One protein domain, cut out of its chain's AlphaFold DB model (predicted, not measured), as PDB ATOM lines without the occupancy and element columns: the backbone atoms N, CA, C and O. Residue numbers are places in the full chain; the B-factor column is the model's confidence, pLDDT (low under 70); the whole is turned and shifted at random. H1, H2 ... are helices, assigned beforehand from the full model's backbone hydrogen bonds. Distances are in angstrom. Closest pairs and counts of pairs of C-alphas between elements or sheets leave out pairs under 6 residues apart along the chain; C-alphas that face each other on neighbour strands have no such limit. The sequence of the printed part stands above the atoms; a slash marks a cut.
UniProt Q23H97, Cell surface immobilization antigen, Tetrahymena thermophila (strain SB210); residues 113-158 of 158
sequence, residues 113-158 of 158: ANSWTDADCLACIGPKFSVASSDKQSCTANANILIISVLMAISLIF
ATOM      1  N   ALA A 113      54.171  -9.370   7.684       95.62
ATOM      2  CA  ALA A 113      53.675  -8.874   6.401       95.62
ATOM      3  C   ALA A 113      52.251  -9.391   6.104       95.62
ATOM      4  O   ALA A 113      51.892 -10.507   6.479       95.62
ATOM      5  N   ASN A 114      51.461  -8.585   5.395       96.56
ATOM      6  CA  ASN A 114      50.106  -8.883   4.921       96.56
ATOM      7  C   ASN A 114      49.110  -9.247   6.043       96.56
ATOM      8  O   ASN A 114      48.184 -10.036   5.836       96.56
ATOM      9  N   SER A 115      49.311  -8.706   7.246       97.25
ATOM     10  CA  SER A 115      48.524  -9.045   8.440       97.25
ATOM     11  C   SER A 115      47.571  -7.945   8.903       97.25
ATOM     12  O   SER A 115      46.866  -8.141   9.892       97.25
ATOM     13  N   TRP A 116      47.556  -6.774   8.257       97.62
ATOM     14  CA  TRP A 116      46.671  -5.680   8.664       97.62
ATOM     15  C   TRP A 116      45.200  -6.049   8.485       97.62
ATOM     16  O   TRP A 116      44.786  -6.598   7.462       97.62
ATOM     17  N   THR A 117      44.417  -5.732   9.512       97.50
ATOM     18  CA  THR A 117      42.958  -5.810   9.519       97.50
ATOM     19  C   THR A 117      42.389  -4.437   9.857       97.50
ATOM     20  O   THR A 117      43.069  -3.623  10.481       97.50
ATOM     21  N   ASP A 118      41.139  -4.174   9.487       97.12
ATOM     22  CA  ASP A 118      40.477  -2.901   9.814       97.12
ATOM     23  C   ASP A 118      40.451  -2.648  11.331       97.12
ATOM     24  O   ASP A 118      40.695  -1.532  11.793       97.12
ATOM     25  N   ALA A 119      40.235  -3.707  12.122       96.75
ATOM     26  CA  ALA A 119      40.278  -3.638  13.580       96.75
ATOM     27  C   ALA A 119      41.661  -3.205  14.093       96.75
ATOM     28  O   ALA A 119      41.752  -2.335  14.959       96.75
ATOM     29  N   ASP A 120      42.733  -3.752  13.518       97.56
ATOM     30  CA  ASP A 120      44.092  -3.348  13.871       97.56
ATOM     31  C   ASP A 120      44.400  -1.921  13.427       97.56
ATOM     32  O   ASP A 120      45.013  -1.172  14.175       97.56
ATOM     33  N   CYS A 121      43.972  -1.516  12.232       97.50
ATOM     34  CA  CYS A 121      44.183  -0.160  11.735       97.50
ATOM     35  C   CYS A 121      43.500   0.878  12.633       97.50
ATOM     36  O   CYS A 121      44.109   1.879  13.026       97.50
ATOM     37  N   LEU A 122      42.261   0.596  13.041       96.75
ATOM     38  CA  LEU A 122      41.539   1.416  14.004       96.75
ATOM     39  C   LEU A 122      42.244   1.462  15.368       96.75
ATOM     40  O   LEU A 122      42.330   2.536  15.957       96.75
ATOM     41  N   ALA A 123      42.752   0.332  15.863       96.88
ATOM     42  CA  ALA A 123      43.428   0.262  17.157       96.88
ATOM     43  C   ALA A 123      44.809   0.946  17.142       96.88
ATOM     44  O   ALA A 123      45.130   1.726  18.034       96.88
ATOM     45  N   CYS A 124      45.624   0.673  16.125       97.25
ATOM     46  CA  CYS A 124      47.009   1.120  16.018       97.25
ATOM     47  C   CYS A 124      47.148   2.582  15.589       97.25
ATOM     48  O   CYS A 124      48.006   3.288  16.123       97.25
ATOM     49  N   ILE A 125      46.338   3.033  14.625       95.56
ATOM     50  CA  ILE A 125      46.475   4.368  14.021       95.56
ATOM     51  C   ILE A 125      45.308   5.277  14.400       95.56
ATOM     52  O   ILE A 125      45.498   6.470  14.648       95.56
ATOM     53  N   GLY A 126      44.099   4.724  14.467       94.00
ATOM     54  CA  GLY A 126      42.898   5.463  14.834       94.00
ATOM     55  C   GLY A 126      41.935   5.686  13.666       94.00
ATOM     56  O   GLY A 126      42.138   5.204  12.550       94.00
ATOM     57  N   PRO A 127      40.854   6.449  13.898       92.06
ATOM     58  CA  PRO A 127      39.696   6.475  13.005       92.06
ATOM     59  C   PRO A 127      40.012   7.016  11.607       92.06
ATOM     60  O   PRO A 127      39.434   6.543  10.630       92.06
ATOM     61  N   LYS A 128      40.958   7.962  11.493       90.69
ATOM     62  CA  LYS A 128      41.349   8.567  10.209       90.69
ATOM     63  C   LYS A 128      41.904   7.538   9.218       90.69
ATOM     64  O   LYS A 128      41.600   7.646   8.036       90.69
ATOM     65  N   PHE A 129      42.658   6.550   9.703       94.19
ATOM     66  CA  PHE A 129      43.294   5.498   8.904       94.19
ATOM     67  C   PHE A 129      42.865   4.118   9.408       94.19
ATOM     68  O   PHE A 129      43.685   3.319   9.845       94.19
ATOM     69  N   SER A 130      41.555   3.873   9.410       95.44
ATOM     70  CA  SER A 130      40.938   2.699  10.042       95.44
ATOM     71  C   SER A 130      40.696   1.515   9.099       95.44
ATOM     72  O   SER A 130      40.071   0.545   9.510       95.44
ATOM     73  N   VAL A 131      41.171   1.575   7.852       96.00
ATOM     74  CA  VAL A 131      40.902   0.550   6.828       96.00
ATOM     75  C   VAL A 131      42.206  -0.094   6.376       96.00
ATOM     76  O   VAL A 131      43.107   0.615   5.934       96.00
ATOM     77  N   ALA A 132      42.319  -1.417   6.443       97.12
ATOM     78  CA  ALA A 132      43.469  -2.133   5.904       97.12
ATOM     79  C   ALA A 132      43.488  -2.062   4.369       97.12
ATOM     80  O   ALA A 132      42.451  -2.151   3.710       97.12
ATOM     81  N   SER A 133      44.675  -1.908   3.780       95.88
ATOM     82  CA  SER A 133      44.841  -1.997   2.329       95.88
ATOM     83  C   SER A 133      44.459  -3.392   1.817       95.88
ATOM     84  O   SER A 133      44.480  -4.374   2.559       95.88
ATOM     85  N   SER A 134      44.128  -3.505   0.529       95.31
ATOM     86  CA  SER A 134      43.725  -4.782  -0.081       95.31
ATOM     87  C   SER A 134      44.810  -5.861  -0.002       95.31
ATOM     88  O   SER A 134      44.498  -7.041   0.149       95.31
ATOM     89  N   ASP A 135      46.079  -5.458  -0.059       95.31
ATOM     90  CA  ASP A 135      47.251  -6.316   0.146       95.31
ATOM     91  C   ASP A 135      47.583  -6.554   1.634       95.31
ATOM     92  O   ASP A 135      48.474  -7.336   1.947       95.31
ATOM     93  N   LYS A 136      46.854  -5.915   2.562       96.81
ATOM     94  CA  LYS A 136      47.030  -5.998   4.023       96.81
ATOM     95  C   LYS A 136      48.417  -5.579   4.515       96.81
ATOM     96  O   LYS A 136      48.842  -5.989   5.599       96.81
ATOM     97  N   GLN A 137      49.128  -4.770   3.733       95.56
ATOM     98  CA  GLN A 137      50.465  -4.270   4.061       95.56
ATOM     99  C   GLN A 137      50.433  -2.966   4.859       95.56
ATOM    100  O   GLN A 137      51.404  -2.631   5.535       95.56
ATOM    101  N   SER A 138      49.324  -2.231   4.798       95.06
ATOM    102  CA  SER A 138      49.220  -0.896   5.376       95.06
ATOM    103  C   SER A 138      47.794  -0.561   5.802       95.06
ATOM    104  O   SER A 138      46.849  -1.298   5.518       95.06
ATOM    105  N   CYS A 139      47.645   0.584   6.462       96.44
ATOM    106  CA  CYS A 139      46.356   1.189   6.758       96.44
ATOM    107  C   CYS A 139      46.145   2.421   5.883       96.44
ATOM    108  O   CYS A 139      47.040   3.244   5.693       96.44
ATOM    109  N   THR A 140      44.933   2.557   5.375       95.75
ATOM    110  CA  THR A 140      44.498   3.592   4.447       95.75
ATOM    111  C   THR A 140      43.388   4.432   5.064       95.75
ATOM    112  O   THR A 140      42.756   4.048   6.056       95.75
ATOM    113  N   ALA A 141      43.189   5.627   4.507       92.19
ATOM    114  CA  ALA A 141      42.213   6.567   5.025       92.19
ATOM    115  C   ALA A 141      40.783   6.036   4.871       92.19
ATOM    116  O   ALA A 141      40.415   5.491   3.830       92.19
ATOM    117  N   ASN A 142      39.952   6.259   5.886       84.81
ATOM    118  CA  ASN A 142      38.536   5.938   5.789       84.81
ATOM    119  C   ASN A 142      37.813   7.012   4.961       84.81
ATOM    120  O   ASN A 142      37.575   8.128   5.435       84.81
ATOM    121  N   ALA A 143      37.456   6.668   3.722       76.19
ATOM    122  CA  ALA A 143      36.810   7.581   2.780       76.19
ATOM    123  C   ALA A 143      35.478   8.159   3.302       76.19
ATOM    124  O   ALA A 143      35.140   9.298   2.981       76.19
ATOM    125  N   ASN A 144      34.757   7.443   4.171       71.31
ATOM    126  CA  ASN A 144      33.482   7.921   4.714       71.31
ATOM    127  C   ASN A 144      33.666   9.111   5.670       71.31
ATOM    128  O   ASN A 144      32.811   9.994   5.726       71.31
ATOM    129  N   ILE A 145      34.797   9.190   6.381       65.31
ATOM    130  CA  ILE A 145      35.108  10.332   7.259       65.31
ATOM    131  C   ILE A 145      35.393  11.592   6.430       65.31
ATOM    132  O   ILE A 145      34.975  12.686   6.811       65.31
ATOM    133  N   LEU A 146      36.049  11.445   5.273       61.53
ATOM    134  CA  LEU A 146      36.306  12.564   4.362       61.53
ATOM    135  C   LEU A 146      34.992  13.157   3.841       61.53
ATOM    136  O   LEU A 146      34.811  14.373   3.883       61.53
ATOM    137  N   ILE A 147      34.040  12.310   3.451       64.69
ATOM    138  CA  ILE A 147      32.743  12.756   2.921       64.69
ATOM    139  C   ILE A 147      31.926  13.497   3.994       64.69
ATOM    140  O   ILE A 147      31.371  14.557   3.709       64.69
ATOM    141  N   ILE A 148      31.907  13.012   5.243       64.81
ATOM    142  CA  ILE A 148      31.213  13.695   6.354       64.81
ATOM    143  C   ILE A 148      31.854  15.054   6.659       64.81
ATOM    144  O   ILE A 148      31.136  16.030   6.872       64.81
ATOM    145  N   SER A 149      33.188  15.148   6.649       67.94
ATOM    146  CA  SER A 149      33.870  16.430   6.878       67.94
ATOM    147  C   SER A 149      33.545  17.476   5.804       67.94
ATOM    148  O   SER A 149      33.332  18.641   6.134       67.94
ATOM    149  N   VAL A 150      33.418  17.058   4.539       71.31
ATOM    150  CA  VAL A 150      33.010  17.931   3.427       71.31
ATOM    151  C   VAL A 150      31.545  18.350   3.558       71.31
ATOM    152  O   VAL A 150      31.242  19.532   3.418       71.31
ATOM    153  N   LEU A 151      30.643  17.421   3.889       69.94
ATOM    154  CA  LEU A 151      29.228  17.731   4.129       69.94
ATOM    155  C   LEU A 151      29.055  18.739   5.275       69.94
ATOM    156  O   LEU A 151      28.346  19.719   5.104       69.94
ATOM    157  N   MET A 152      29.751  18.554   6.403       73.31
ATOM    158  CA  MET A 152      29.725  19.492   7.537       73.31
ATOM    159  C   MET A 152      30.238  20.887   7.160       73.31
ATOM    160  O   MET A 152      29.666  21.882   7.593       73.31
ATOM    161  N   ALA A 153      31.296  20.974   6.347       71.44
ATOM    162  CA  ALA A 153      31.816  22.255   5.872       71.44
ATOM    163  C   ALA A 153      30.826  22.966   4.935       71.44
ATOM    164  O   ALA A 153      30.641  24.171   5.048       71.44
ATOM    165  N   ILE A 154      30.152  22.221   4.054       74.25
ATOM    166  CA  ILE A 154      29.112  22.754   3.166       74.25
ATOM    167  C   ILE A 154      27.928  23.300   3.983       74.25
ATOM    168  O   ILE A 154      27.491  24.417   3.728       74.25
ATOM    169  N   SER A 155      27.470  22.586   5.015       70.94
ATOM    170  CA  SER A 155      26.380  23.023   5.910       70.94
ATOM    171  C   SER A 155      26.667  24.289   6.725       70.94
ATOM    172  O   SER A 155      25.756  24.824   7.339       70.94
ATOM    173  N   LEU A 156      27.927  24.724   6.814       69.81
ATOM    174  CA  LEU A 156      28.326  25.959   7.501       69.81
ATOM    175  C   LEU A 156      28.464  27.149   6.537       69.81
ATOM    176  O   LEU A 156      28.673  28.276   6.981       69.81
ATOM    177  N   ILE A 157      28.401  26.887   5.229       75.56
ATOM    178  CA  ILE A 157      28.494  27.885   4.155       75.56
ATOM    179  C   ILE A 157      27.094  28.237   3.614       75.56
ATOM    180  O   ILE A 157      26.935  29.287   2.989       75.56
ATOM    181  N   PHE A 158      26.090  27.394   3.882       61.00
ATOM    182  CA  PHE A 158      24.679  27.600   3.545       61.00
ATOM    183  C   PHE A 158      23.829  27.898   4.780       61.00
ATOM    184  O   PHE A 158      24.019  27.207   5.804       61.00
TER     185      PHE A 158
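What this domain is: This is residues 113 to 158 of the 158 residues of the protein "Cell surface immobilization antigen" of Tetrahymena thermophila (strain SB210) (UniProt Q23H97). Residues 147 to 158, of which 147 to 154 belong to H2, stick out as an arm from a small body that holds the short helix H1 and a looped link. The link folds back on itself where residues 131 to 132 pair with residues 139 to 140. The printed part has 46 residues, with two named helices, H1 then H2, and no named strand; the class is all helix, though only 19 residues, under half, are in named elements. The whole is loose, with a radius of gyration of the C-alphas of 13.4 A and spans of 47 by 18 by 10 A, the arm making much of the length.

How they stand to each other: H2, residues 143 to 154, is apart from H1, residues 118 to 124. Between them, residues 131 to 132 and 139 to 140 form a short antiparallel pairing. In both helices every O i to N i+4 pair is within hydrogen-bond range.

Where its parts are: H2 measures 17.0 A from C-alpha 143 at (36.810, 7.581, 2.780) to C-alpha 154 at (29.112, 22.754, 3.166). H1 measures 9.9 A, beginning at C-alpha 118 (40.477, -2.901, 9.814).

The domain as a whole: The C-alphas of Ala 113 and Phe 158, the two farthest apart, are 46.7 A apart. The printed part has no cut. H1 to H2 is a long link of 18 residues. Residues 145 to 149, 151, 156 and 158 have pLDDT under 70.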